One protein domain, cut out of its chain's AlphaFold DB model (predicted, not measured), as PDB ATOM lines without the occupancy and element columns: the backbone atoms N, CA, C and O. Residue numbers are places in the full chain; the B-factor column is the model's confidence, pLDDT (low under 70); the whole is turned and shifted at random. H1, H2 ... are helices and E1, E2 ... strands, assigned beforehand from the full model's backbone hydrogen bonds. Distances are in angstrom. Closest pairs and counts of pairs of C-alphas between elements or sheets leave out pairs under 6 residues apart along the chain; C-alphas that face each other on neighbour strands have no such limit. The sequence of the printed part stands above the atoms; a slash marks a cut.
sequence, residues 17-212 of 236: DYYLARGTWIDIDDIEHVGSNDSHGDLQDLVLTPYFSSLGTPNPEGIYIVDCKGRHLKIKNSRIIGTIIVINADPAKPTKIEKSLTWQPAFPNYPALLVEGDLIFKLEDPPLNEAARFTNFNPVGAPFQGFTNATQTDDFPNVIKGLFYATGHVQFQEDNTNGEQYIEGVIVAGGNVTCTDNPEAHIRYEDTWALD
ATOM      1  N   ASP A  17     107.715 133.090 167.939       94.06
ATOM      2  CA  ASP A  17     108.223 132.743 169.277       94.06
ATOM      3  C   ASP A  17     109.599 132.071 169.223       94.06
ATOM      4  O   ASP A  17     110.495 132.392 170.010       94.06
ATOM      5  N   TYR A  18     109.795 131.159 168.262       94.38
ATOM      6  CA  TYR A  18     111.073 130.473 168.073       94.38
ATOM      7  C   TYR A  18     112.222 131.460 167.825       94.38
ATOM      8  O   TYR A  18     113.296 131.312 168.421       94.38
ATOM      9  N   TYR A  19     111.983 132.450 166.960       96.62
ATOM     10  CA  TYR A  19     112.988 133.406 166.503       96.62
ATOM     11  C   TYR A  19     113.187 134.540 167.507       96.62
ATOM     12  O   TYR A  19     114.327 134.910 167.779       96.62
ATOM     13  N   LEU A  20     112.112 135.031 168.132       96.56
ATOM     14  CA  LEU A  20     112.184 136.051 169.183       96.56
ATOM     15  C   LEU A  20     113.012 135.578 170.386       96.56
ATOM     16  O   LEU A  20     113.731 136.366 170.995       96.56
ATOM     17  N   ALA A  21     112.970 134.281 170.697       96.25
ATOM     18  CA  ALA A  21     113.761 133.690 171.775       96.25
ATOM     19  C   ALA A  21     115.264 133.529 171.455       96.25
ATOM     20  O   ALA A  21     116.043 133.263 172.370       96.25
ATOM     21  N   ARG A  22     115.675 133.634 170.183       96.56
ATOM     22  CA  ARG A  22     117.042 133.310 169.712       96.56
ATOM     23  C   ARG A  22     117.755 134.458 169.008       96.56
ATOM     24  O   ARG A  22     118.976 134.415 168.859       96.56
ATOM     25  N   GLY A  23     117.014 135.464 168.560       96.50
ATOM     26  CA  GLY A  23     117.560 136.578 167.802       96.50
ATOM     27  C   GLY A  23     118.351 137.574 168.637       96.50
ATOM     28  O   GLY A  23     118.144 137.734 169.841       96.50
ATOM     29  N   THR A  24     119.254 138.279 167.962       97.06
ATOM     30  CA  THR A  24     119.874 139.486 168.505       97.06
ATOM     31  C   THR A  24     118.951 140.666 168.243       97.06
ATOM     32  O   THR A  24     118.569 140.916 167.101       97.06
ATOM     33  N   TRP A  25     118.610 141.395 169.299       95.12
ATOM     34  CA  TRP A  25     117.804 142.607 169.210       95.12
ATOM     35  C   TRP A  25     118.631 143.749 168.616       95.12
ATOM     36  O   TRP A  25     119.736 144.026 169.080       95.12
ATOM     37  N   ILE A  26     118.076 144.393 167.596       91.44
ATOM     38  CA  ILE A  26     118.541 145.642 167.006       91.44
ATOM     39  C   ILE A  26     117.543 146.699 167.456       91.44
ATOM     40  O   ILE A  26     116.363 146.645 167.091       91.44
ATOM     41  N   ASP A  27     118.002 147.644 168.273       84.00
ATOM     42  CA  ASP A  27     117.165 148.784 168.607       84.00
ATOM     43  C   ASP A  27     117.014 149.652 167.353       84.00
ATOM     44  O   ASP A  27     117.993 150.020 166.707       84.00
ATOM     45  N   ILE A  28     115.783 149.994 166.988       85.56
ATOM     46  CA  ILE A  28     115.518 150.923 165.885       85.56
ATOM     47  C   ILE A  28     116.124 152.319 166.128       85.56
ATOM     48  O   ILE A  28     116.318 153.083 165.183       85.56
ATOM     49  N   ASP A  29     116.439 152.659 167.381       83.62
ATOM     50  CA  ASP A  29     117.183 153.868 167.738       83.62
ATOM     51  C   ASP A  29     118.676 153.773 167.363       83.62
ATOM     52  O   ASP A  29     119.295 154.809 167.118       83.62
ATOM     53  N   ASP A  30     119.223 152.558 167.233       80.25
ATOM     54  CA  ASP A  30     120.598 152.294 166.778       80.25
ATOM     55  C   ASP A  30     120.716 152.258 165.240       80.25
ATOM     56  O   ASP A  30     121.818 152.190 164.693       80.25
ATOM     57  N   ILE A  31     119.592 152.309 164.518       81.25
ATOM     58  CA  ILE A  31     119.574 152.348 163.052       81.25
ATOM     59  C   ILE A  31     119.825 153.793 162.596       81.25
ATOM     60  O   ILE A  31     118.973 154.675 162.766       81.25
ATOM     61  N   GLU A  32     121.013 154.032 162.027       64.75
ATOM     62  CA  GLU A  32     121.441 155.355 161.564       64.75
ATOM     63  C   GLU A  32     120.509 155.953 160.495       64.75
ATOM     64  O   GLU A  32     119.929 155.277 159.647       64.75
ATOM     65  N   HIS A  33     120.388 157.281 160.536       62.78
ATOM     66  CA  HIS A  33     119.605 158.082 159.602       62.78
ATOM     67  C   HIS A  33     120.477 158.543 158.428       62.78
ATOM     68  O   HIS A  33     121.423 159.303 158.631       62.78
ATOM     69  N   VAL A  34     120.105 158.196 157.191       46.78
ATOM     70  CA  VAL A  34     120.719 158.787 155.992       46.78
ATOM     71  C   VAL A  34     119.655 159.485 155.139       46.78
ATOM     72  O   VAL A  34     119.047 158.885 154.258       46.78
ATOM     73  N   GLY A  35     119.467 160.791 155.370       42.84
ATOM     74  CA  GLY A  35     118.809 161.703 154.423       42.84
ATOM     75  C   GLY A  35     117.355 162.094 154.735       42.84
ATOM     76  O   GLY A  35     116.413 161.430 154.327       42.84
ATOM     77  N   SER A  36     117.203 163.276 155.341       43.66
ATOM     78  CA  SER A  36     116.013 164.142 155.474       43.66
ATOM     79  C   SER A  36     114.744 163.593 156.161       43.66
ATOM     80  O   SER A  36     114.001 162.787 155.619       43.66
ATOM     81  N   ASN A  37     114.453 164.201 157.316       47.66
ATOM     82  CA  ASN A  37     113.156 164.496 157.953       47.66
ATOM     83  C   ASN A  37     112.167 163.369 158.306       47.66
ATOM     84  O   ASN A  37     111.269 163.652 159.098       47.66
ATOM     85  N   ASP A  38     112.300 162.143 157.799       50.50
ATOM     86  CA  ASP A  38     111.521 161.003 158.302       50.50
ATOM     87  C   ASP A  38     112.358 160.284 159.373       50.50
ATOM     88  O   ASP A  38     113.478 159.820 159.150       50.50
ATOM     89  N   SER A  39     111.852 160.334 160.596       52.62
ATOM     90  CA  SER A  39     112.513 159.935 161.835       52.62
ATOM     91  C   SER A  39     112.765 158.422 161.911       52.62
ATOM     92  O   SER A  39     111.827 157.688 162.193       52.62
ATOM     93  N   HIS A  40     114.033 158.002 161.764       61.72
ATOM     94  CA  HIS A  40     114.570 156.645 162.007       61.72
ATOM     95  C   HIS A  40     113.940 155.499 161.179       61.72
ATOM     96  O   HIS A  40     112.835 155.622 160.659       61.72
ATOM     97  N   GLY A  41     114.647 154.365 161.071       67.50
ATOM     98  CA  GLY A  41     114.089 153.127 160.503       67.50
ATOM     99  C   GLY A  41     114.498 152.775 159.069       67.50
ATOM    100  O   GLY A  41     113.783 152.019 158.423       67.50
ATOM    101  N   ASP A  42     115.633 153.255 158.560       85.38
ATOM    102  CA  ASP A  42     116.179 152.770 157.287       85.38
ATOM    103  C   ASP A  42     117.395 151.855 157.558       85.38
ATOM    104  O   ASP A  42     118.502 152.326 157.796       85.38
ATOM    105  N   LEU A  43     117.200 150.532 157.512       90.19
ATOM    106  CA  LEU A  43     118.282 149.545 157.450       90.19
ATOM    107  C   LEU A  43     118.959 149.640 156.082       90.19
ATOM    108  O   LEU A  43     118.493 149.064 155.095       90.19
ATOM    109  N   GLN A  44     120.038 150.410 156.024       92.00
ATOM    110  CA  GLN A  44     120.693 150.801 154.785       92.00
ATOM    111  C   GLN A  44     122.206 150.574 154.857       92.00
ATOM    112  O   GLN A  44     122.807 150.787 155.906       92.00
ATOM    113  N   ASP A  45     122.815 150.210 153.721       92.44
ATOM    114  CA  ASP A  45     124.275 150.157 153.543       92.44
ATOM    115  C   ASP A  45     124.962 149.275 154.588       92.44
ATOM    116  O   ASP A  45     125.999 149.617 155.156       92.44
ATOM    117  N   LEU A  46     124.355 148.121 154.869       92.44
ATOM    118  CA  LEU A  46     124.802 147.246 155.941       92.44
ATOM    119  C   LEU A  46     125.062 145.814 155.482       92.44
ATOM    120  O   LEU A  46     124.604 145.352 154.429       92.44
ATOM    121  N   VAL A  47     125.806 145.105 156.331       95.44
ATOM    122  CA  VAL A  47     126.076 143.678 156.206       95.44
ATOM    123  C   VAL A  47     125.634 142.983 157.485       95.44
ATOM    124  O   VAL A  47     126.124 143.292 158.573       95.44
ATOM    125  N   LEU A  48     124.723 142.019 157.357       95.88
ATOM    126  CA  LEU A  48     124.311 141.137 158.450       95.88
ATOM    127  C   LEU A  48     124.572 139.691 158.054       95.88
ATOM    128  O   LEU A  48     124.073 139.224 157.038       95.88
ATOM    129  N   THR A  49     125.354 138.979 158.852       96.75
ATOM    130  CA  THR A  49     125.664 137.555 158.693       96.75
ATOM    131  C   THR A  49     125.888 136.929 160.070       96.75
ATOM    132  O   THR A  49     126.183 137.658 161.018       96.75
ATOM    133  N   PRO A  50     125.902 135.593 160.209       97.31
ATOM    134  CA  PRO A  50     126.090 134.984 161.521       97.31
ATOM    135  C   PRO A  50     127.407 135.335 162.231       97.31
ATOM    136  O   PRO A  50     127.526 135.191 163.447       97.31
ATOM    137  N   TYR A  51     128.403 135.808 161.475       96.56
ATOM    138  CA  TYR A  51     129.750 136.095 161.967       96.56
ATOM    139  C   TYR A  51     130.172 137.560 161.786       96.56
ATOM    140  O   TYR A  51     131.289 137.922 162.152       96.56
ATOM    141  N   PHE A  52     129.293 138.411 161.249       95.44
ATOM    142  CA  PHE A  52     129.541 139.838 161.047       95.44
ATOM    143  C   PHE A  52     128.228 140.619 161.088       95.44
ATOM    144  O   PHE A  52     127.263 140.239 160.430       95.44
ATOM    145  N   SER A  53     128.197 141.736 161.808       93.19
ATOM    146  CA  SER A  53     127.048 142.635 161.846       93.19
ATOM    147  C   SER A  53     127.526 144.079 161.870       93.19
ATOM    148  O   SER A  53     128.346 144.444 162.711       93.19
ATOM    149  N   SER A  54     126.990 144.904 160.971       90.06
ATOM    150  CA  SER A  54     127.198 146.357 160.999       90.06
ATOM    151  C   SER A  54     126.433 147.058 162.130       90.06
ATOM    152  O   SER A  54     126.724 148.212 162.418       90.06
ATOM    153  N   LEU A  55     125.463 146.386 162.765       85.62
ATOM    154  CA  LEU A  55     124.531 146.970 163.742       85.62
ATOM    155  C   LEU A  55     124.683 146.377 165.149       85.62
ATOM    156  O   LEU A  55     123.739 146.349 165.933       85.62
ATOM    157  N   GLY A  56     125.877 145.877 165.475       84.25
ATOM    158  CA  GLY A  56     126.207 145.391 166.811       84.25
ATOM    159  C   GLY A  56     126.712 143.956 166.820       84.25
ATOM    160  O   GLY A  56     127.561 143.567 166.021       84.25
ATOM    161  N   THR A  57     126.248 143.170 167.793       92.44
ATOM    162  CA  THR A  57     126.766 141.814 168.012       92.44
ATOM    163  C   THR A  57     126.192 140.848 166.967       92.44
ATOM    164  O   THR A  57     124.969 140.728 166.867       92.44
ATOM    165  N   PRO A  58     127.025 140.119 166.201       95.75
ATOM    166  CA  PRO A  58     126.538 139.077 165.305       95.75
ATOM    167  C   PRO A  58     125.766 137.995 166.066       95.75
ATOM    168  O   PRO A  58     126.115 137.652 167.196       95.75
ATOM    169  N   ASN A  59     124.737 137.432 165.437       97.19
ATOM    170  CA  ASN A  59     124.006 136.300 165.990       97.19
ATOM    171  C   ASN A  59     124.490 135.009 165.312       97.19
ATOM    172  O   ASN A  59     124.320 134.912 164.103       97.19
ATOM    173  N   PRO A  60     125.031 133.998 166.017       96.69
ATOM    174  CA  PRO A  60     125.509 132.762 165.383       96.69
ATOM    175  C   PRO A  60     124.444 131.966 164.616       96.69
ATOM    176  O   PRO A  60     124.791 131.152 163.763       96.69
ATOM    177  N   GLU A  61     123.160 132.188 164.905       96.69
ATOM    178  CA  GLU A  61     122.040 131.621 164.149       96.69
ATOM    179  C   GLU A  61     121.598 132.512 162.968       96.69
ATOM    180  O   GLU A  61     120.744 132.127 162.174       96.69
ATOM    181  N   GLY A  62     122.179 133.706 162.830       96.75
ATOM    182  CA  GLY A  62     121.835 134.690 161.806       96.75
ATOM    183  C   GLY A  62     120.467 135.338 162.010       96.75
ATOM    184  O   GLY A  62     119.893 135.817 161.041       96.75
ATOM    185  N   ILE A  63     119.927 135.328 163.231       98.00
ATOM    186  CA  ILE A  63     118.595 135.855 163.552       98.00
ATOM    187  C   ILE A  63     118.719 137.265 164.150       98.00
ATOM    188  O   ILE A  63     119.394 137.455 165.165       98.00
ATOM    189  N   TYR A  64     118.024 138.239 163.563       97.38
ATOM    190  CA  TYR A  64     118.019 139.640 163.990       97.38
ATOM    191  C   TYR A  64     116.596 140.155 164.171       97.38
ATOM    192  O   TYR A  64     115.758 139.987 163.289       97.38
ATOM    193  N   ILE A  65     116.322 140.796 165.303       96.94
ATOM    194  CA  ILE A  65     114.987 141.278 165.665       96.94
ATOM    195  C   ILE A  65     115.010 142.798 165.669       96.94
ATOM    196  O   ILE A  65     115.798 143.393 166.396       96.94
ATOM    197  N   VAL A  66     114.132 143.415 164.891       95.25
ATOM    198  CA  VAL A  66     113.919 144.859 164.863       95.25
ATOM    199  C   VAL A  66     112.578 145.145 165.523       95.25
ATOM    200  O   VAL A  66     111.519 144.861 164.958       95.25
ATOM    201  N   ASP A  67     112.629 145.706 166.730       93.69
ATOM    202  CA  ASP A  67     111.451 146.283 167.372       93.69
ATOM    203  C   ASP A  67     111.264 147.705 166.866       93.69
ATOM    204  O   ASP A  67     112.006 148.613 167.236       93.69
ATOM    205  N   CYS A  68     110.273 147.910 166.007       92.19
ATOM    206  CA  CYS A  68     110.063 149.198 165.373       92.19
ATOM    207  C   CYS A  68     109.477 150.257 166.322       92.19
ATOM    208  O   CYS A  68     109.497 151.445 165.987       92.19
ATOM    209  N   LYS A  69     108.967 149.884 167.509       92.38
ATOM    210  CA  LYS A  69     108.374 150.818 168.490       92.38
ATOM    211  C   LYS A  69     107.331 151.770 167.868       92.38
ATOM    212  O   LYS A  69     107.289 152.960 168.182       92.38
ATOM    213  N   GLY A  70     106.514 151.263 166.945       90.88
ATOM    214  CA  GLY A  70     105.489 152.012 166.212       90.88
ATOM    215  C   GLY A  70     106.018 152.900 165.082       90.88
ATOM    216  O   GLY A  70     105.294 153.782 164.630       90.88
ATOM    217  N   ARG A  71     107.271 152.717 164.643       88.88
ATOM    218  CA  ARG A  71     107.849 153.390 163.468       88.88
ATOM    219  C   ARG A  71     107.807 152.492 162.234       88.88
ATOM    220  O   ARG A  71     107.584 151.289 162.313       88.88
ATOM    221  N   HIS A  72     108.026 153.100 161.078       87.94
ATOM    222  CA  HIS A  72     108.183 152.372 159.826       87.94
ATOM    223  C   HIS A  72     109.618 151.855 159.673       87.94
ATOM    224  O   HIS A  72     110.547 152.455 160.211       87.94
ATOM    225  N   LEU A  73     109.784 150.771 158.912       92.19
ATOM    226  CA  LEU A  73     111.084 150.191 158.583       92.19
ATOM    227  C   LEU A  73     111.245 150.079 157.066       92.19
ATOM    228  O   LEU A  73     110.361 149.562 156.378       92.19
ATOM    229  N   LYS A  74     112.385 150.524 156.545       93.25
ATOM    230  CA  LYS A  74     112.837 150.246 155.181       93.25
ATOM    231  C   LYS A  74     114.144 149.478 155.233       93.25
ATOM    232  O   LYS A  74     115.023 149.817 156.016       93.25
ATOM    233  N   ILE A  75     114.286 148.472 154.386       94.19
ATOM    234  CA  ILE A  75     115.502 147.679 154.221       94.19
ATOM    235  C   ILE A  75     115.973 147.889 152.789       94.19
ATOM    236  O   ILE A  75     115.208 147.638 151.857       94.19
ATOM    237  N   LYS A  76     117.198 148.386 152.607       93.12
ATOM    238  CA  LYS A  76     117.707 148.770 151.283       93.12
ATOM    239  C   LYS A  76     119.223 148.715 151.175       93.12
ATOM    240  O   LYS A  76     119.919 148.846 152.176       93.12
ATOM    241  N   ASN A  77     119.744 148.563 149.959       94.06
ATOM    242  CA  ASN A  77     121.181 148.662 149.648       94.06
ATOM    243  C   ASN A  77     122.071 147.847 150.593       94.06
ATOM    244  O   ASN A  77     123.011 148.373 151.177       94.06
ATOM    245  N   SER A  78     121.717 146.586 150.815       95.75
ATOM    246  CA  SER A  78     122.292 145.796 151.903       95.75
ATOM    247  C   SER A  78     122.552 144.353 151.500       95.75
ATOM    248  O   SER A  78     121.873 143.790 150.638       95.75
ATOM    249  N   ARG A  79     123.519 143.731 152.175       97.12
ATOM    250  CA  ARG A  79     123.790 142.300 152.039       97.12
ATOM    251  C   ARG A  79     123.458 141.568 153.330       97.12
ATOM    252  O   ARG A  79     124.042 141.832 154.377       97.12
ATOM    253  N   ILE A  80     122.530 140.622 153.252       97.88
ATOM    254  CA  ILE A  80     121.993 139.921 154.418       97.88
ATOM    255  C   ILE A  80     122.104 138.408 154.201       97.88
ATOM    256  O   ILE A  80     121.591 137.850 153.235       97.88
ATOM    257  N   ILE A  81     122.783 137.731 155.118       97.69
ATOM    258  CA  ILE A  81     122.793 136.277 155.271       97.69
ATOM    259  C   ILE A  81     122.180 135.991 156.637       97.69
ATOM    260  O   ILE A  81     122.879 135.920 157.645       97.69
ATOM    261  N   GLY A  82     120.859 135.904 156.697       97.31
ATOM    262  CA  GLY A  82     120.154 135.815 157.966       97.31
ATOM    263  C   GLY A  82     118.652 136.007 157.859       97.31
ATOM    264  O   GLY A  82     118.107 136.309 156.797       97.31
ATOM    265  N   THR A  83     118.015 135.823 159.005       98.00
ATOM    266  CA  THR A  83     116.601 136.064 159.248       98.00
ATOM    267  C   THR A  83     116.437 137.420 159.913       98.00
ATOM    268  O   THR A  83     117.028 137.658 160.968       98.00
ATOM    269  N   ILE A  84     115.607 138.289 159.341       97.50
ATOM    270  CA  ILE A  84     115.153 139.510 160.018       97.50
ATOM    271  C   ILE A  84     113.715 139.306 160.495       97.50
ATOM    272  O   ILE A  84     112.879 138.778 159.765       97.50
ATOM    273  N   ILE A  85     113.440 139.719 161.727       97.75
ATOM    274  CA  ILE A  85     112.114 139.728 162.333       97.75
ATOM    275  C   ILE A  85     111.742 141.177 162.598       97.75
ATOM    276  O   ILE A  85     112.489 141.885 163.265       97.75
ATOM    277  N   VAL A  86     110.599 141.608 162.085       96.88
ATOM    278  CA  VAL A  86     110.092 142.972 162.237       96.88
ATOM    279  C   VAL A  86     108.815 142.916 163.059       96.88
ATOM    280  O   VAL A  86     107.844 142.294 162.630       96.88
ATOM    281  N   ILE A  87     108.826 143.552 164.228       96.38
ATOM    282  CA  ILE A  87     107.682 143.609 165.150       96.38
ATOM    283  C   ILE A  87     107.350 145.048 165.523       96.38
ATOM    284  O   ILE A  87     108.196 145.939 165.419       96.38
ATOM    285  N   ASN A  88     106.111 145.266 165.974       94.38
ATOM    286  CA  ASN A  88     105.620 146.579 166.406       94.38
ATOM    287  C   ASN A  88     105.862 147.694 165.368       94.38
ATOM    288  O   ASN A  88     106.216 148.817 165.735       94.38
ATOM    289  N   ALA A  89     105.735 147.403 164.072       93.12
ATOM    290  CA  ALA A  89     105.828 148.423 163.028       93.12
ATOM    291  C   ALA A  89     104.623 149.378 163.067       93.12
ATOM    292  O   ALA A  89     103.565 149.046 163.603       93.12
ATOM    293  N   ASP A  90     104.780 150.575 162.501       91.75
ATOM    294  CA  ASP A  90     103.670 151.509 162.288       91.75
ATOM    295  C   ASP A  90     102.588 150.838 161.412       91.75
ATOM    296  O   ASP A  90     102.833 150.598 160.227       91.75
ATOM    297  N   PRO A  91     101.376 150.561 161.931       90.88
ATOM    298  CA  PRO A  91     100.337 149.882 161.161       90.88
ATOM    299  C   PRO A  91      99.817 150.718 159.981       90.88
ATOM    300  O   PRO A  91      99.147 150.183 159.104       90.88
ATOM    301  N   ALA A  92     100.098 152.026 159.942       91.56
ATOM    302  CA  ALA A  92      99.749 152.896 158.821       91.56
ATOM    303  C   ALA A  92     100.844 152.964 157.741       91.56
ATOM    304  O   ALA A  92     100.601 153.515 156.662       91.56
ATOM    305  N   LYS A  93     102.049 152.440 158.008       91.50
ATOM    306  CA  LYS A  93     103.194 152.474 157.090       91.50
ATOM    307  C   LYS A  93     103.816 151.072 156.960       91.50
ATOM    308  O   LYS A  93     104.593 150.679 157.828       91.50
ATOM    309  N   PRO A  94     103.553 150.352 155.854       93.75
ATOM    310  CA  PRO A  94     104.118 149.025 155.615       93.75
ATOM    311  C   PRO A  94     105.648 148.997 155.684       93.75
ATOM    312  O   PRO A  94     106.312 149.963 155.287       93.75
ATOM    313  N   THR A  95     106.199 147.860 156.114       95.50
ATOM    314  CA  THR A  95     107.639 147.588 156.017       95.50
ATOM    315  C   THR A  95     108.029 147.506 154.547       95.50
ATOM    316  O   THR A  95     107.322 146.887 153.751       95.50
ATOM    317  N   LYS A  96     109.147 148.127 154.164       95.00
ATOM    318  CA  LYS A  96     109.585 148.182 152.762       95.00
ATOM    319  C   LYS A  96     110.907 147.473 152.554       95.00
ATOM    320  O   LYS A  96     111.855 147.687 153.301       95.00
ATOM    321  N   ILE A  97     110.978 146.695 151.489       95.00
ATOM    322  CA  ILE A  97     112.202 146.134 150.928       95.00
ATOM    323  C   ILE A  97     112.421 146.850 149.606       95.00
ATOM    324  O   ILE A  97     111.623 146.676 148.688       95.00
ATOM    325  N   GLU A  98     113.451 147.683 149.512       92.12
ATOM    326  CA  GLU A  98     113.637 148.559 148.355       92.12
ATOM    327  C   GLU A  98     115.081 148.599 147.845       92.12
ATOM    328  O   GLU A  98     116.023 148.260 148.563       92.12
ATOM    329  N   LYS A  99     115.254 149.059 146.599       92.19
ATOM    330  CA  LYS A  99     116.565 149.212 145.939       92.19
ATOM    331  C   LYS A  99     117.272 147.869 145.710       92.19
ATOM    332  O   LYS A  99     116.625 146.896 145.315       92.19
ATOM    333  N   SER A 100     118.590 147.829 145.902       93.44
ATOM    334  CA  SER A 100     119.424 146.657 145.643       93.44
ATOM    335  C   SER A 100     119.709 145.883 146.925       93.44
ATOM    336  O   SER A 100     120.235 146.434 147.889       93.44
ATOM    337  N   LEU A 101     119.386 144.595 146.958       95.25
ATOM    338  CA  LEU A 101     119.586 143.718 148.107       95.25
ATOM    339  C   LEU A 101     120.129 142.359 147.666       95.25
ATOM    340  O   LEU A 101     119.583 141.692 146.793       95.25
ATOM    341  N   THR A 102     121.176 141.898 148.342       96.88
ATOM    342  CA  THR A 102     121.615 140.501 148.248       96.88
ATOM    343  C   THR A 102     121.231 139.813 149.548       96.88
ATOM    344  O   THR A 102     121.934 139.957 150.548       96.88
ATOM    345  N   TRP A 103     120.109 139.093 149.556       97.81
ATOM    346  CA  TRP A 103     119.555 138.501 150.780       97.81
ATOM    347  C   TRP A 103     119.352 136.998 150.626       97.81
ATOM    348  O   TRP A 103     118.763 136.540 149.658       97.81
ATOM    349  N   GLN A 104     119.815 136.223 151.596       96.94
ATOM    350  CA  GLN A 104     119.425 134.830 151.801       96.94
ATOM    351  C   GLN A 104     119.324 134.513 153.301       96.94
ATOM    352  O   GLN A 104     119.955 135.209 154.101       96.94
ATOM    353  N   PRO A 105     118.592 133.469 153.725       96.69
ATOM    354  CA  PRO A 105     118.657 133.022 155.110       96.69
ATOM    355  C   PRO A 105     120.059 132.485 155.447       96.69
ATOM    356  O   PRO A 105     120.817 132.060 154.569       96.69
ATOM    357  N   ALA A 106     120.411 132.489 156.735       95.94
ATOM    358  CA  ALA A 106     121.673 131.913 157.203       95.94
ATOM    359  C   ALA A 106     121.690 130.381 157.097       95.94
ATOM    360  O   ALA A 106     122.731 129.790 156.807       95.94
ATOM    361  N   PHE A 107     120.527 129.756 157.284       93.12
ATOM    362  CA  PHE A 107     120.324 128.318 157.183       93.12
ATOM    363  C   PHE A 107     119.168 128.022 156.220       93.12
ATOM    364  O   PHE A 107     118.191 128.770 156.217       93.12
ATOM    365  N   PRO A 108     119.232 126.946 155.410       88.75
ATOM    366  CA  PRO A 108     118.179 126.632 154.438       88.75
ATOM    367  C   PRO A 108     116.781 126.484 155.052       88.75
ATOM    368  O   PRO A 108     115.791 126.872 154.438       88.75
ATOM    369  N   ASN A 109     116.712 125.971 156.281       89.25
ATOM    370  CA  ASN A 109     115.474 125.761 157.023       89.25
ATOM    371  C   ASN A 109     115.025 126.998 157.818       89.25
ATOM    372  O   ASN A 109     114.136 126.881 158.654       89.25
ATOM    373  N   TYR A 110     115.641 128.166 157.634       94.69
ATOM    374  CA  TYR A 110     115.224 129.417 158.273       94.69
ATOM    375  C   TYR A 110     114.550 130.342 157.246       94.69
ATOM    376  O   TYR A 110     114.863 130.283 156.051       94.69
ATOM    377  N   PRO A 111     113.625 131.214 157.679       96.50
ATOM    378  CA  PRO A 111     113.051 132.226 156.811       96.50
ATOM    379  C   PRO A 111     114.075 133.337 156.562       96.50
ATOM    380  O   PRO A 111     114.970 133.569 157.376       96.50
ATOM    381  N   ALA A 112     113.945 134.050 155.447       97.56
ATOM    382  CA  ALA A 112     114.716 135.272 155.228       97.56
ATOM    383  C   ALA A 112     114.113 136.433 156.028       97.56
ATOM    384  O   ALA A 112     114.846 137.197 156.654       97.56
ATOM    385  N   LEU A 113     112.782 136.533 156.064       97.88
ATOM    386  CA  LEU A 113     112.079 137.636 156.712       97.88
ATOM    387  C   LEU A 113     110.751 137.193 157.326       97.88
ATOM    388  O   LEU A 113     109.963 136.512 156.669       97.88
ATOM    389  N   LEU A 114     110.489 137.666 158.544       98.00
ATOM    390  CA  LEU A 114     109.194 137.606 159.217       98.00
ATOM    391  C   LEU A 114     108.740 139.028 159.573       98.00
ATOM    392  O   LEU A 114     109.456 139.738 160.278       98.00
ATOM    393  N   VAL A 115     107.558 139.441 159.118       97.62
ATOM    394  CA  VAL A 115     106.976 140.761 159.408       97.62
ATOM    395  C   VAL A 115     105.642 140.607 160.121       97.62
ATOM    396  O   VAL A 115     104.709 139.986 159.609       97.62
ATOM    397  N   GLU A 116     105.528 141.221 161.292       96.12
ATOM    398  CA  GLU A 116     104.247 141.493 161.932       96.12
ATOM    399  C   GLU A 116     103.652 142.779 161.330       96.12
ATOM    400  O   GLU A 116     103.971 143.892 161.746       96.12
ATOM    401  N   GLY A 117     102.817 142.626 160.301       95.94
ATOM    402  CA  GLY A 117     102.195 143.726 159.563       95.94
ATOM    403  C   GLY A 117     102.280 143.551 158.048       95.94
ATOM    404  O   GLY A 117     102.428 142.437 157.544       95.94
ATOM    405  N   ASP A 118     102.169 144.669 157.333       97.31
ATOM    406  CA  ASP A 118     102.207 144.720 155.871       97.31
ATOM    407  C   ASP A 118     103.644 144.834 155.338       97.31
ATOM    408  O   ASP A 118     104.512 145.469 155.952       97.31
ATOM    409  N   LEU A 119     103.876 144.265 154.154       97.62
ATOM    410  CA  LEU A 119     105.170 144.217 153.477       97.62
ATOM    411  C   LEU A 119     105.060 144.701 152.025       97.62
ATOM    412  O   LEU A 119     104.215 144.239 151.262       97.62
ATOM    413  N   ILE A 120     105.970 145.588 151.623       96.06
ATOM    414  CA  ILE A 120     106.114 146.055 150.241       96.06
ATOM    415  C   ILE A 120     107.479 145.636 149.694       96.06
ATOM    416  O   ILE A 120     108.513 145.989 150.263       96.06
ATOM    417  N   PHE A 121     107.474 144.955 148.551       95.19
ATOM    418  CA  PHE A 121     108.644 144.747 147.705       95.19
ATOM    419  C   PHE A 121     108.709 145.833 146.634       95.19
ATOM    420  O   PHE A 121     107.748 146.067 145.898       95.19
ATOM    421  N   LYS A 122     109.854 146.507 146.582       93.06
ATOM    422  CA  LYS A 122     110.160 147.620 145.687       93.06
ATOM    423  C   LYS A 122     111.633 147.569 145.260       93.06
ATOM    424  O   LYS A 122     112.376 148.548 145.378       93.06
ATOM    425  N   LEU A 123     112.079 146.375 144.869       91.19
ATOM    426  CA  LEU A 123     113.443 146.148 144.391       91.19
ATOM    427  C   LEU A 123     113.664 146.853 143.045       91.19
ATOM    428  O   LEU A 123     112.722 147.056 142.281       91.19
ATOM    429  N   GLU A 124     114.909 147.225 142.767       89.06
ATOM    430  CA  GLU A 124     115.326 147.798 141.479       89.06
ATOM    431  C   GLU A 124     116.200 146.803 140.695       89.06
ATOM    432  O   GLU A 124     116.608 145.795 141.239       89.06
ATOM    433  N   ASP A 125     116.559 147.068 139.440       83.44
ATOM    434  CA  ASP A 125     117.417 146.143 138.674       83.44
ATOM    435  C   ASP A 125     118.958 146.301 138.843       83.44
ATOM    436  O   ASP A 125     119.697 145.368 138.523       83.44
ATOM    437  N   PRO A 126     119.546 147.410 139.355       89.94
ATOM    438  CA  PRO A 126     120.998 147.487 139.429       89.94
ATOM    439  C   PRO A 126     121.561 146.527 140.493       89.94
ATOM    440  O   PRO A 126     120.953 146.346 141.559       89.94
ATOM    441  N   PRO A 127     122.758 145.952 140.258       92.75
ATOM    442  CA  PRO A 127     123.457 145.184 141.276       92.75
ATOM    443  C   PRO A 127     123.760 146.061 142.494       92.75
ATOM    444  O   PRO A 127     123.899 147.285 142.404       92.75
ATOM    445  N   LEU A 128     123.900 145.418 143.647       94.75
ATOM    446  CA  LEU A 128     124.392 146.075 144.844       94.75
ATOM    447  C   LEU A 128     125.887 146.365 144.652       94.75
ATOM    448  O   LEU A 128     126.714 145.461 144.723       94.75
ATOM    449  N   ASN A 129     126.212 147.625 144.373       95.31
ATOM    450  CA  ASN A 129     127.560 148.072 144.031       95.31
ATOM    451  C   ASN A 129     128.235 148.757 145.227       95.31
ATOM    452  O   ASN A 129     127.762 149.788 145.703       95.31
ATOM    453  N   GLU A 130     129.369 148.239 145.691       95.81
ATOM    454  CA  GLU A 130     130.077 148.791 146.855       95.81
ATOM    455  C   GLU A 130     130.524 150.242 146.664       95.81
ATOM    456  O   GLU A 130     130.393 151.058 147.578       95.81
ATOM    457  N   ALA A 131     131.019 150.584 145.472       94.62
ATOM    458  CA  ALA A 131     131.568 151.907 145.180       94.62
ATOM    459  C   ALA A 131     130.490 153.002 145.230       94.62
ATOM    460  O   ALA A 131     130.728 154.091 145.747       94.62
ATOM    461  N   ALA A 132     129.286 152.706 144.738       92.19
ATOM    462  CA  ALA A 132     128.131 153.596 144.779       92.19
ATOM    463  C   ALA A 132     127.584 153.779 146.201       92.19
ATOM    464  O   ALA A 132     126.932 154.786 146.483       92.19
ATOM    465  N   ARG A 133     127.820 152.802 147.086       91.81
ATOM    466  CA  ARG A 133     127.340 152.799 148.477       91.81
ATOM    467  C   ARG A 133     128.416 153.163 149.499       91.81
ATOM    468  O   ARG A 133     128.103 153.271 150.679       91.81
ATOM    469  N   PHE A 134     129.667 153.340 149.069       92.75
ATOM    470  CA  PHE A 134     130.828 153.557 149.941       92.75
ATOM    471  C   PHE A 134     130.907 152.542 151.094       92.75
ATOM    472  O   PHE A 134     131.288 152.877 152.217       92.75
ATOM    473  N   THR A 135     130.525 151.292 150.814       93.56
ATOM    474  CA  THR A 135     130.365 150.223 151.808       93.56
ATOM    475  C   THR A 135     130.978 148.941 151.273       93.56
ATOM    476  O   THR A 135     130.779 148.619 150.112       93.56
ATOM    477  N   ASN A 136     131.725 148.220 152.111       95.50
ATOM    478  CA  ASN A 136     132.237 146.891 151.779       95.50
ATOM    479  C   ASN A 136     131.197 145.848 152.213       95.50
ATOM    480  O   ASN A 136     130.880 145.754 153.402       95.50
ATOM    481  N   PHE A 137     130.677 145.079 151.260       96.75
ATOM    482  CA  PHE A 137     129.665 144.052 151.469       96.75
ATOM    483  C   PHE A 137     130.250 142.640 151.629       96.75
ATOM    484  O   PHE A 137     129.500 141.720 151.959       96.75
ATOM    485  N   ASN A 138     131.562 142.430 151.470       97.19
ATOM    486  CA  ASN A 138     132.244 141.155 151.739       97.19
ATOM    487  C   ASN A 138     133.444 141.235 152.722       97.19
ATOM    488  O   ASN A 138     134.481 140.599 152.485       97.19
ATOM    489  N   PRO A 139     133.329 141.931 153.871       96.06
ATOM    490  CA  PRO A 139     134.416 142.001 154.840       96.06
ATOM    491  C   PRO A 139     134.720 140.629 155.464       96.06
ATOM    492  O   PRO A 139     133.969 139.657 155.331       96.06
ATOM    493  N   VAL A 140     135.822 140.547 156.214       94.12
ATOM    494  CA  VAL A 140     136.131 139.364 157.035       94.12
ATOM    495  C   VAL A 140     134.956 139.065 157.975       94.12
ATOM    496  O   VAL A 140     134.504 139.940 158.704       94.12
ATOM    497  N   GLY A 141     134.469 137.821 157.950       91.50
ATOM    498  CA  GLY A 141     133.261 137.394 158.671       91.50
ATOM    499  C   GLY A 141     131.992 137.377 157.812       91.50
ATOM    500  O   GLY A 141     131.033 136.708 158.176       91.50
ATOM    501  N   ALA A 142     132.009 138.002 156.633       95.44
ATOM    502  CA  ALA A 142     130.913 137.986 155.669       95.44
ATOM    503  C   ALA A 142     131.405 137.624 154.252       95.44
ATOM    504  O   ALA A 142     131.212 138.401 153.318       95.44
ATOM    505  N   PRO A 143     132.024 136.450 154.027       95.81
ATOM    506  CA  PRO A 143     132.522 136.078 152.705       95.81
ATOM    507  C   PRO A 143     131.399 136.006 151.672       95.81
ATOM    508  O   PRO A 143     130.313 135.499 151.962       95.81
ATOM    509  N   PHE A 144     131.664 136.444 150.445       94.69
ATOM    510  CA  PHE A 144     130.809 136.184 149.289       94.69
ATOM    511  C   PHE A 144     131.465 135.147 148.391       94.69
ATOM    512  O   PHE A 144     132.614 135.302 147.989       94.69
ATOM    513  N   GLN A 145     130.755 134.043 148.143       92.38
ATOM    514  CA  GLN A 145     131.285 132.889 147.403       92.38
ATOM    515  C   GLN A 145     132.639 132.379 147.947       92.38
ATOM    516  O   GLN A 145     133.471 131.869 147.205       92.38
ATOM    517  N   GLY A 146     132.859 132.520 149.260       92.94
ATOM    518  CA  GLY A 146     134.097 132.121 149.935       92.94
ATOM    519  C   GLY A 146     135.216 133.169 149.932       92.94
ATOM    520  O   GLY A 146     136.251 132.926 150.547       92.94
ATOM    521  N   PHE A 147     135.017 134.330 149.305       94.31
ATOM    522  CA  PHE A 147     136.003 135.408 149.239       94.31
ATOM    523  C   PHE A 147     135.636 136.574 150.157       94.31
ATOM    524  O   PHE A 147     134.467 136.930 150.293       94.31
ATOM    525  N   THR A 148     136.654 137.173 150.770       95.50
ATOM    526  CA  THR A 148     136.549 138.412 151.552       95.50
ATOM    527  C   THR A 148     137.615 139.384 151.092       95.50
ATOM    528  O   THR A 148     138.728 138.947 150.778       95.50
ATOM    529  N   ASN A 149     137.349 140.682 151.156       93.19
ATOM    530  CA  ASN A 149     138.395 141.684 150.997       93.19
ATOM    531  C   ASN A 149     138.122 142.932 151.853       93.19
ATOM    532  O   ASN A 149     137.254 142.933 152.722       93.19
ATOM    533  N   ALA A 150     138.953 143.959 151.674       92.62
ATOM    534  CA  ALA A 150     138.865 145.234 152.386       92.62
ATOM    535  C   ALA A 150     138.520 146.414 151.455       92.62
ATOM    536  O   ALA A 150     138.552 147.563 151.890       92.62
ATOM    537  N   THR A 151     138.254 146.144 150.177       93.44
ATOM    538  CA  THR A 151     137.950 147.153 149.157       93.44
ATOM    539  C   THR A 151     136.449 147.435 149.084       93.44
ATOM    540  O   THR A 151     135.661 146.791 149.765       93.44
ATOM    541  N   GLN A 152     136.077 148.471 148.331       94.12
ATOM    542  CA  GLN A 152     134.688 148.876 148.088       94.12
ATOM    543  C   GLN A 152     134.462 148.979 146.577       94.12
ATOM    544  O   GLN A 152     134.220 150.058 146.035       94.12
ATOM    545  N   THR A 153     134.697 147.878 145.873       94.12
ATOM    546  CA  THR A 153     134.756 147.844 144.403       94.12
ATOM    547  C   THR A 153     134.002 146.676 143.788       94.12
ATOM    548  O   THR A 153     133.984 146.570 142.564       94.12
ATOM    549  N   ASP A 154     133.412 145.807 144.603       95.62
ATOM    550  CA  ASP A 154     132.705 144.631 144.125       95.62
ATOM    551  C   ASP A 154     131.231 144.921 143.828       95.62
ATOM    552  O   ASP A 154     130.610 145.847 144.364       95.62
ATOM    553  N   ASP A 155     130.679 144.071 142.967       95.44
ATOM    554  CA  ASP A 155     129.271 144.032 142.604       95.44
ATOM    555  C   ASP A 155     128.639 142.743 143.122       95.44
ATOM    556  O   ASP A 155     129.184 141.647 142.957       95.44
ATOM    557  N   PHE A 156     127.445 142.867 143.696       95.81
ATOM    558  CA  PHE A 156     126.659 141.743 144.185       95.81
ATOM    559  C   PHE A 156     125.314 141.693 143.461       95.81
ATOM    560  O   PHE A 156     124.702 142.733 143.208       95.81
ATOM    561  N   PRO A 157     124.822 140.493 143.113       94.88
ATOM    562  CA  PRO A 157     123.550 140.363 142.421       94.88
ATOM    563  C   PRO A 157     122.409 140.868 143.308       94.88
ATOM    564  O   PRO A 157     122.345 140.530 144.495       94.88
ATOM    565  N   ASN A 158     121.492 141.640 142.724       94.31
ATOM    566  CA  ASN A 158     120.256 142.009 143.399       94.31
ATOM    567  C   ASN A 158     119.256 140.852 143.327       94.31
ATOM    568  O   ASN A 158     118.408 140.787 142.441       94.31
ATOM    569  N   VAL A 159     119.421 139.890 144.226       94.44
ATOM    570  CA  VAL A 159     118.542 138.729 144.334       94.44
ATOM    571  C   VAL A 159     118.285 138.483 145.806       94.44
ATOM    572  O   VAL A 159     119.221 138.358 146.605       94.44
ATOM    573  N   ILE A 160     117.007 138.359 146.143       95.88
ATOM    574  CA  ILE A 160     116.580 137.934 147.468       95.88
ATOM    575  C   ILE A 160     116.085 136.492 147.404       95.88
ATOM    576  O   ILE A 160     115.373 136.089 146.483       95.88
ATOM    577  N   LYS A 161     116.503 135.690 148.378       96.38
ATOM    578  CA  LYS A 161     116.212 134.263 148.457       96.38
ATOM    579  C   LYS A 161     115.662 133.913 149.820       96.38
ATOM    580  O   LYS A 161     116.148 134.440 150.818       96.38
ATOM    581  N   GLY A 162     114.705 132.997 149.881       95.12
ATOM    582  CA  GLY A 162     114.167 132.538 151.158       95.12
ATOM    583  C   GLY A 162     112.653 132.439 151.226       95.12
ATOM    584  O   GLY A 162     111.929 132.733 150.275       95.12
ATOM    585  N   LEU A 163     112.181 132.075 152.417       95.31
ATOM    586  CA  LEU A 163     110.798 132.287 152.814       95.31
ATOM    587  C   LEU A 163     110.635 133.714 153.355       95.31
ATOM    588  O   LEU A 163     111.332 134.103 154.297       95.31
ATOM    589  N   PHE A 164     109.700 134.465 152.778       96.12
ATOM    590  CA  PHE A 164     109.290 135.794 153.233       96.12
ATOM    591  C   PHE A 164     107.853 135.711 153.739       96.12
ATOM    592  O   PHE A 164     106.950 135.333 152.990       96.12
ATOM    593  N   TYR A 165     107.640 136.049 155.007       96.50
ATOM    594  CA  TYR A 165     106.329 136.008 155.641       96.50
ATOM    595  C   TYR A 165     105.916 137.379 156.162       96.50
ATOM    596  O   TYR A 165     106.702 138.058 156.821       96.50
ATOM    597  N   ALA A 166     104.664 137.741 155.906       97.00
ATOM    598  CA  ALA A 166     104.000 138.889 156.503       97.00
ATOM    599  C   ALA A 166     102.638 138.458 157.059       97.00
ATOM    600  O   ALA A 166     101.871 137.779 156.369       97.00
ATOM    601  N   THR A 167     102.308 138.854 158.290       96.00
ATOM    602  CA  THR A 167     100.976 138.584 158.864       96.00
ATOM    603  C   THR A 167      99.873 139.367 158.144       96.00
ATOM    604  O   THR A 167      98.722 138.933 158.135       96.00
ATOM    605  N   GLY A 168     100.217 140.501 157.529       95.69
ATOM    606  CA  GLY A 168      99.318 141.355 156.760       95.69
ATOM    607  C   GLY A 168      99.381 141.116 155.251       95.69
ATOM    608  O   GLY A 168      99.505 139.988 154.764       95.69
ATOM    609  N   HIS A 169      99.243 142.202 154.498       96.06
ATOM    610  CA  HIS A 169      99.286 142.226 153.042       96.06
ATOM    611  C   HIS A 169     100.720 142.233 152.516       96.06
ATOM    612  O   HIS A 169     101.606 142.863 153.092       96.06
ATOM    613  N   VAL A 170     100.927 141.582 151.372       97.12
ATOM    614  CA  VAL A 170     102.173 141.687 150.609       97.12
ATOM    615  C   VAL A 170     101.882 142.392 149.295       97.12
ATOM    616  O   VAL A 170     100.974 142.006 148.562       97.12
ATOM    617  N   GLN A 171     102.668 143.410 148.977       96.06
ATOM    618  CA  GLN A 171     102.512 144.193 147.760       96.06
ATOM    619  C   GLN A 171     103.827 144.248 146.989       96.06
ATOM    620  O   GLN A 171     104.875 144.547 147.553       96.06
ATOM    621  N   PHE A 172     103.757 144.009 145.686       94.38
ATOM    622  CA  PHE A 172     104.821 144.341 144.746       94.38
ATOM    623  C   PHE A 172     104.527 145.696 144.133       94.38
ATOM    624  O   PHE A 172     103.422 145.928 143.633       94.38
ATOM    625  N   GLN A 173     105.520 146.573 144.159       92.44
ATOM    626  CA  GLN A 173     105.428 147.914 143.610       92.44
ATOM    627  C   GLN A 173     106.643 148.210 142.735       92.44
ATOM    628  O   GLN A 173     107.761 147.832 143.076       92.44
ATOM    629  N   GLU A 174     106.430 148.895 141.617       84.00
ATOM    630  CA  GLU A 174     107.517 149.434 140.805       84.00
ATOM    631  C   GLU A 174     108.206 150.593 141.555       84.00
ATOM    632  O   GLU A 174     107.553 151.470 142.132       84.00
ATOM    633  N   ASP A 175     109.541 150.611 141.579       71.25
ATOM    634  CA  ASP A 175     110.257 151.877 141.741       71.25
ATOM    635  C   ASP A 175     110.416 152.508 140.370       71.25
ATOM    636  O   ASP A 175     110.614 151.776 139.409       71.25
ATOM    637  N   ASN A 176     110.326 153.839 140.284       66.38
ATOM    638  CA  ASN A 176     110.233 154.645 139.049       66.38
ATOM    639  C   ASN A 176     111.425 154.493 138.059       66.38
ATOM    640  O   ASN A 176     111.682 155.364 137.230       66.38
ATOM    641  N   THR A 177     112.201 153.432 138.203       64.69
ATOM    642  CA  THR A 177     113.408 152.996 137.520       64.69
ATOM    643  C   THR A 177     113.179 151.786 136.599       64.69
ATOM    644  O   THR A 177     114.161 151.306 136.041       64.69
ATOM    645  N   ASN A 178     111.934 151.335 136.362       64.56
ATOM    646  CA  ASN A 178     111.606 150.163 135.523       64.56
ATOM    647  C   ASN A 178     112.398 148.907 135.938       64.56
ATOM    648  O   ASN A 178     112.957 148.205 135.096       64.56
ATOM    649  N   GLY A 179     112.533 148.691 137.248       67.12
ATOM    650  CA  GLY A 179     113.362 147.623 137.795       67.12
ATOM    651  C   GLY A 179     112.654 146.271 137.822       67.12
ATOM    652  O   GLY A 179     111.502 146.172 138.248       67.12
ATOM    653  N   GLU A 180     113.372 145.226 137.422       85.62
ATOM    654  CA  GLU A 180     112.958 143.838 137.588       85.62
ATOM    655  C   GLU A 180     113.218 143.380 139.034       85.62
ATOM    656  O   GLU A 180     114.270 143.642 139.617       85.62
ATOM    657  N   GLN A 181     112.248 142.694 139.642       90.06
ATOM    658  CA  GLN A 181     112.340 142.214 141.022       90.06
ATOM    659  C   GLN A 181     112.558 140.707 141.029       90.06
ATOM    660  O   GLN A 181     111.651 139.945 140.690       90.06
ATOM    661  N   TYR A 182     113.745 140.273 141.447       92.12
ATOM    662  CA  TYR A 182     114.134 138.866 141.437       92.12
ATOM    663  C   TYR A 182     114.044 138.227 142.821       92.12
ATOM    664  O   TYR A 182     114.813 138.554 143.730       92.12
ATOM    665  N   ILE A 183     113.124 137.270 142.960       93.69
ATOM    666  CA  ILE A 183     112.886 136.535 144.204       93.69
ATOM    667  C   ILE A 183     112.983 135.033 143.942       93.69
ATOM    668  O   ILE A 183     112.213 134.479 143.157       93.69
ATOM    669  N   GLU A 184     113.896 134.353 144.632       94.88
ATOM    670  CA  GLU A 184     114.004 132.888 144.623       94.88
ATOM    671  C   GLU A 184     113.505 132.340 145.961       94.88
ATOM    672  O   GLU A 184     114.200 132.390 146.977       94.88
ATOM    673  N   GLY A 185     112.257 131.889 146.020       92.44
ATOM    674  CA  GLY A 185     111.641 131.741 147.324       92.44
ATOM    675  C   GLY A 185     110.173 131.387 147.362       92.44
ATOM    676  O   GLY A 185     109.525 131.078 146.359       92.44
ATOM    677  N   VAL A 186     109.653 131.488 148.579       91.75
ATOM    678  CA  VAL A 186     108.230 131.390 148.887       91.75
ATOM    679  C   VAL A 186     107.807 132.661 149.603       91.75
ATOM    680  O   VAL A 186     108.494 133.144 150.501       91.75
ATOM    681  N   ILE A 187     106.652 133.188 149.213       93.19
ATOM    682  CA  ILE A 187     106.043 134.358 149.835       93.19
ATOM    683  C   ILE A 187     104.740 133.910 150.471       93.19
ATOM    684  O   ILE A 187     103.888 133.317 149.808       93.19
ATOM    685  N   VAL A 188     104.607 134.180 151.763       92.75
ATOM    686  CA  VAL A 188     103.432 133.841 152.559       92.75
ATOM    687  C   VAL A 188     102.864 135.139 153.119       92.75
ATOM    688  O   VAL A 188     103.549 135.871 153.827       92.75
ATOM    689  N   ALA A 189     101.608 135.425 152.796       94.56
ATOM    690  CA  ALA A 189     100.886 136.585 153.300       94.56
ATOM    691  C   ALA A 189      99.677 136.103 154.099       94.56
ATOM    692  O   ALA A 189      98.941 135.233 153.630       94.56
ATOM    693  N   GLY A 190      99.462 136.662 155.289       92.62
ATOM    694  CA  GLY A 190      98.217 136.443 156.028       92.62
ATOM    695  C   GLY A 190      97.020 137.139 155.373       92.62
ATOM    696  O   GLY A 190      95.882 136.693 155.520       92.62
ATOM    697  N   GLY A 191      97.278 138.203 154.610       93.12
ATOM    698  CA  GLY A 191      96.310 138.894 153.766       93.12
ATOM    699  C   GLY A 191      96.507 138.632 152.269       93.12
ATOM    700  O   GLY A 191      97.038 137.617 151.829       93.12
ATOM    701  N   ASN A 192      96.050 139.584 151.456       93.81
ATOM    702  CA  ASN A 192      96.223 139.543 150.003       93.81
ATOM    703  C   ASN A 192      97.680 139.752 149.568       93.81
ATOM    704  O   ASN A 192      98.389 140.578 150.146       93.81
ATOM    705  N   VAL A 193      98.052 139.089 148.472       94.00
ATOM    706  CA  VAL A 193      99.238 139.409 147.671       94.00
ATOM    707  C   VAL A 193      98.789 140.214 146.452       94.00
ATOM    708  O   VAL A 193      97.930 139.752 145.698       94.00
ATOM    709  N   THR A 194      99.326 141.417 146.257       94.44
ATOM    710  CA  THR A 194      98.938 142.319 145.160       94.44
ATOM    711  C   THR A 194     100.145 142.825 144.379       94.44
ATOM    712  O   THR A 194     101.245 142.943 144.909       94.44
ATOM    713  N   CYS A 195      99.929 143.154 143.106       90.81
ATOM    714  CA  CYS A 195     100.895 143.871 142.278       90.81
ATOM    715  C   CYS A 195     100.270 145.204 141.863       90.81
ATOM    716  O   CYS A 195      99.153 145.227 141.339       90.81
ATOM    717  N   THR A 196     100.971 146.306 142.097       88.75
ATOM    718  CA  THR A 196     100.504 147.669 141.799       88.75
ATOM    719  C   THR A 196     101.583 148.454 141.090       88.75
ATOM    720  O   THR A 196     102.759 148.224 141.341       88.75
ATOM    721  N   ASP A 197     101.187 149.420 140.267       84.12
ATOM    722  CA  ASP A 197     102.124 150.228 139.478       84.12
ATOM    723  C   ASP A 197     102.920 149.380 138.472       84.12
ATOM    724  O   ASP A 197     104.034 149.708 138.113       84.12
ATOM    725  N   ASN A 198     102.314 148.288 137.995       83.00
ATOM    726  CA  ASN A 198     102.820 147.454 136.903       83.00
ATOM    727  C   ASN A 198     104.261 146.903 137.095       83.00
ATOM    728  O   ASN A 198     105.059 146.971 136.162       83.00
ATOM    729  N   PRO A 199     104.591 146.320 138.268       84.44
ATOM    730  CA  PRO A 199     105.942 145.867 138.568       84.44
ATOM    731  C   PRO A 199     106.285 144.615 137.760       84.44
ATOM    732  O   PRO A 199     105.451 143.717 137.604       84.44
ATOM    733  N   GLU A 200     107.538 144.503 137.331       88.12
ATOM    734  CA  GLU A 200     108.059 143.274 136.740       88.12
ATOM    735  C   GLU A 200     108.660 142.379 137.835       88.12
ATOM    736  O   GLU A 200     109.836 142.472 138.179       88.12
ATOM    737  N   ALA A 201     107.816 141.538 138.443       87.12
ATOM    738  CA  ALA A 201     108.213 140.623 139.513       87.12
ATOM    739  C   ALA A 201     108.448 139.197 138.991       87.12
ATOM    740  O   ALA A 201     107.521 138.518 138.540       87.12
ATOM    741  N   HIS A 202     109.683 138.717 139.125       90.25
ATOM    742  CA  HIS A 202     110.112 137.364 138.784       90.25
ATOM    743  C   HIS A 202     110.240 136.530 140.057       90.25
ATOM    744  O   HIS A 202     111.212 136.647 140.804       90.25
ATOM    745  N   ILE A 203     109.254 135.664 140.306       90.81
ATOM    746  CA  ILE A 203     109.252 134.758 141.460       90.81
ATOM    747  C   ILE A 203     109.569 133.343 140.984       90.81
ATOM    748  O   ILE A 203     108.771 132.702 140.293       90.81
ATOM    749  N   ARG A 204     110.730 132.832 141.388       92.25
ATOM    750  CA  ARG A 204     111.128 131.444 141.176       92.25
ATOM    751  C   ARG A 204     110.835 130.639 142.434       92.25
ATOM    752  O   ARG A 204     111.497 130.802 143.452       92.25
ATOM    753  N   TYR A 205     109.855 129.751 142.337       88.88
ATOM    754  CA  TYR A 205     109.521 128.833 143.420       88.88
ATOM    755  C   TYR A 205     110.642 127.813 143.665       88.88
ATOM    756  O   TYR A 205     111.153 127.213 142.713       88.88
ATOM    757  N   GLU A 206     110.945 127.561 144.939       84.44
ATOM    758  CA  GLU A 206     111.725 126.405 145.386       84.44
ATOM    759  C   GLU A 206     110.913 125.599 146.405       84.44
ATOM    760  O   GLU A 206     110.255 126.156 147.288       84.44
ATOM    761  N   ASP A 207     110.954 124.273 146.287       81.88
ATOM    762  CA  ASP A 207     110.188 123.354 147.131       81.88
ATOM    763  C   ASP A 207     110.846 123.073 148.488       81.88
ATOM    764  O   ASP A 207     110.210 122.468 149.353       81.88
ATOM    765  N   THR A 208     112.063 123.576 148.719       83.00
ATOM    766  CA  THR A 208     112.825 123.422 149.965       83.00
ATOM    767  C   THR A 208     111.969 123.698 151.201       83.00
ATOM    768  O   THR A 208     111.849 122.827 152.054       83.00
ATOM    769  N   TRP A 209     111.283 124.844 151.273       83.56
ATOM    770  CA  TRP A 209     110.456 125.208 152.439       83.56
ATOM    771  C   TRP A 209     109.117 124.471 152.510       83.56
ATOM    772  O   TRP A 209     108.438 124.502 153.534       83.56
ATOM    773  N   ALA A 210     108.704 123.807 151.429       80.69
ATOM    774  CA  ALA A 210     107.546 122.925 151.463       80.69
ATOM    775  C   ALA A 210     107.899 121.539 152.027       80.69
ATOM    776  O   ALA A 210     107.020 120.910 152.628       80.69
ATOM    777  N   LEU A 211     109.145 121.093 151.813       83.31
ATOM    778  CA  LEU A 211     109.699 119.802 152.239       83.31
ATOM    779  C   LEU A 211     110.350 119.855 153.629       83.31
ATOM    780  O   LEU A 211     110.237 118.892 154.382       83.31
ATOM    781  N   ASP A 212     110.995 120.971 153.963       85.94
ATOM    782  CA  ASP A 212     111.656 121.255 155.240       85.94
ATOM    783  C   ASP A 212     111.245 122.666 155.714       85.94
ATOM    784  O   ASP A 212     111.983 123.639 155.527       85.94
TER     785      ASP A 212
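This is residues 17 to 212 of the 236 residues of an uncharacterized protein of Phycisphaerales bacterium (UniProt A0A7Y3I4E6). What shape does the backbone make? The printed part is wound in stacked turns, a solenoid with three walls: E1, E4, E6, E8 and the later parts of E10 and E12 make one; E2, the first parts of E5 and E7, E9, E11 and E13 the second; E3, the later parts of E5 and E7, the first parts of E10 and E12, and E14 the third. E5, E7, E10 and E12 bend at the corners between walls, while H2 and the loop of residues 134 to 158 after it lie outside the coil. What is it made of? The printed part has 196 residues with three named helices and fourteen named strands, in the order H1, E1 to E9, H2, E10 to E14, H3; the class is mostly strand, with 89 residues, under half, in named elements. The strands form one branched, twisted sheet whose neighbour pairs are parallel. The whole is compact, with a radius of gyration of the C-alphas of 15.5 A, and rounded, spanning 45 by 43 by 39 A.

What comes first? H1, residues 17 to 20, only grazes the sheet; its closest C-alphas to E4, residues 63 to 67, are those of Tyr 19 and Ile 63, 6.8 A apart. E1, residues 24 to 27, lies parallel on one side of E4, with N 26 and O 65 2.8 A apart, and E6, residues 83 to 87, parallel on the other side, with N 64 and O 83 at 2.8 A. E8, residues 113 to 115, is the parallel neighbour of E6, with N 86 and O 114 at 2.8 A, and of E10, residues 159 to 166, with N 115 and O 165 at 2.8 A. Which strands have three neighbours? E5, residues 74 to 81, bends by 94 degrees at residue 77; parallel on one side of it are E2, residues 42 to 44, with N 43 and O 74 at 2.7 A, and E3, residues 47 to 49, with N 48 and O 79 at 3.1 A. On its other side is E7, residues 95 to 104, parallel at 20 degrees, with N 75 and O 96 at 2.8 A; E7 bends by 109 degrees at residue 100. E7 also has E9, residues 119 to 123, parallel with N 97 and O 120 at 2.8 A, and E10, parallel with N 161 and O 103 at 2.7 A; E10 has E7 and E8 on one side and E12, residues 180 to 189, on the other. What follows E10? E11, residues 170 to 173, is parallel to E9, with N 121 and O 171 at 2.8 A, and to E13, residues 193 to 196, with N 172 and O 194 at 2.8 A. E12 is parallel to E10, with N 164 and O 186 at 2.9 A, and to E14, residues 200 to 204, with N 181 and O 200 at 2.8 A. How do the later helices sit? H2, residues 130 to 133, and H3, residues 208 to 211, only graze the sheet; the closest C-alphas of H2 and E5 are those of Arg 133 and Asn 77, 7.5 A apart, and of H3 and E10 those of Trp 209 and Leu 163, 7.1 A. The three helices are too short for an O i to N i+4 pair.

Where does one start and stop? C-alpha 17 of H1 is at (108.223, 132.743, 169.277), and C-alpha 211 of H3 at (109.699, 119.802, 152.239). Which strands are long? E12 measures 21.1 A from first to last C-alpha, E10 19.0 A, E7 17.9 A and E5 17.2 A.

How large is it? The C-alphas farthest apart are those of Asn 37 and Leu 211, 45.2 A. Which links are long? E1 to E2, E3 to E4 and H2 to E10; the printed part has no cut. Where is confidence low? Residues 32 to 41 and 176 to 179 are under 70.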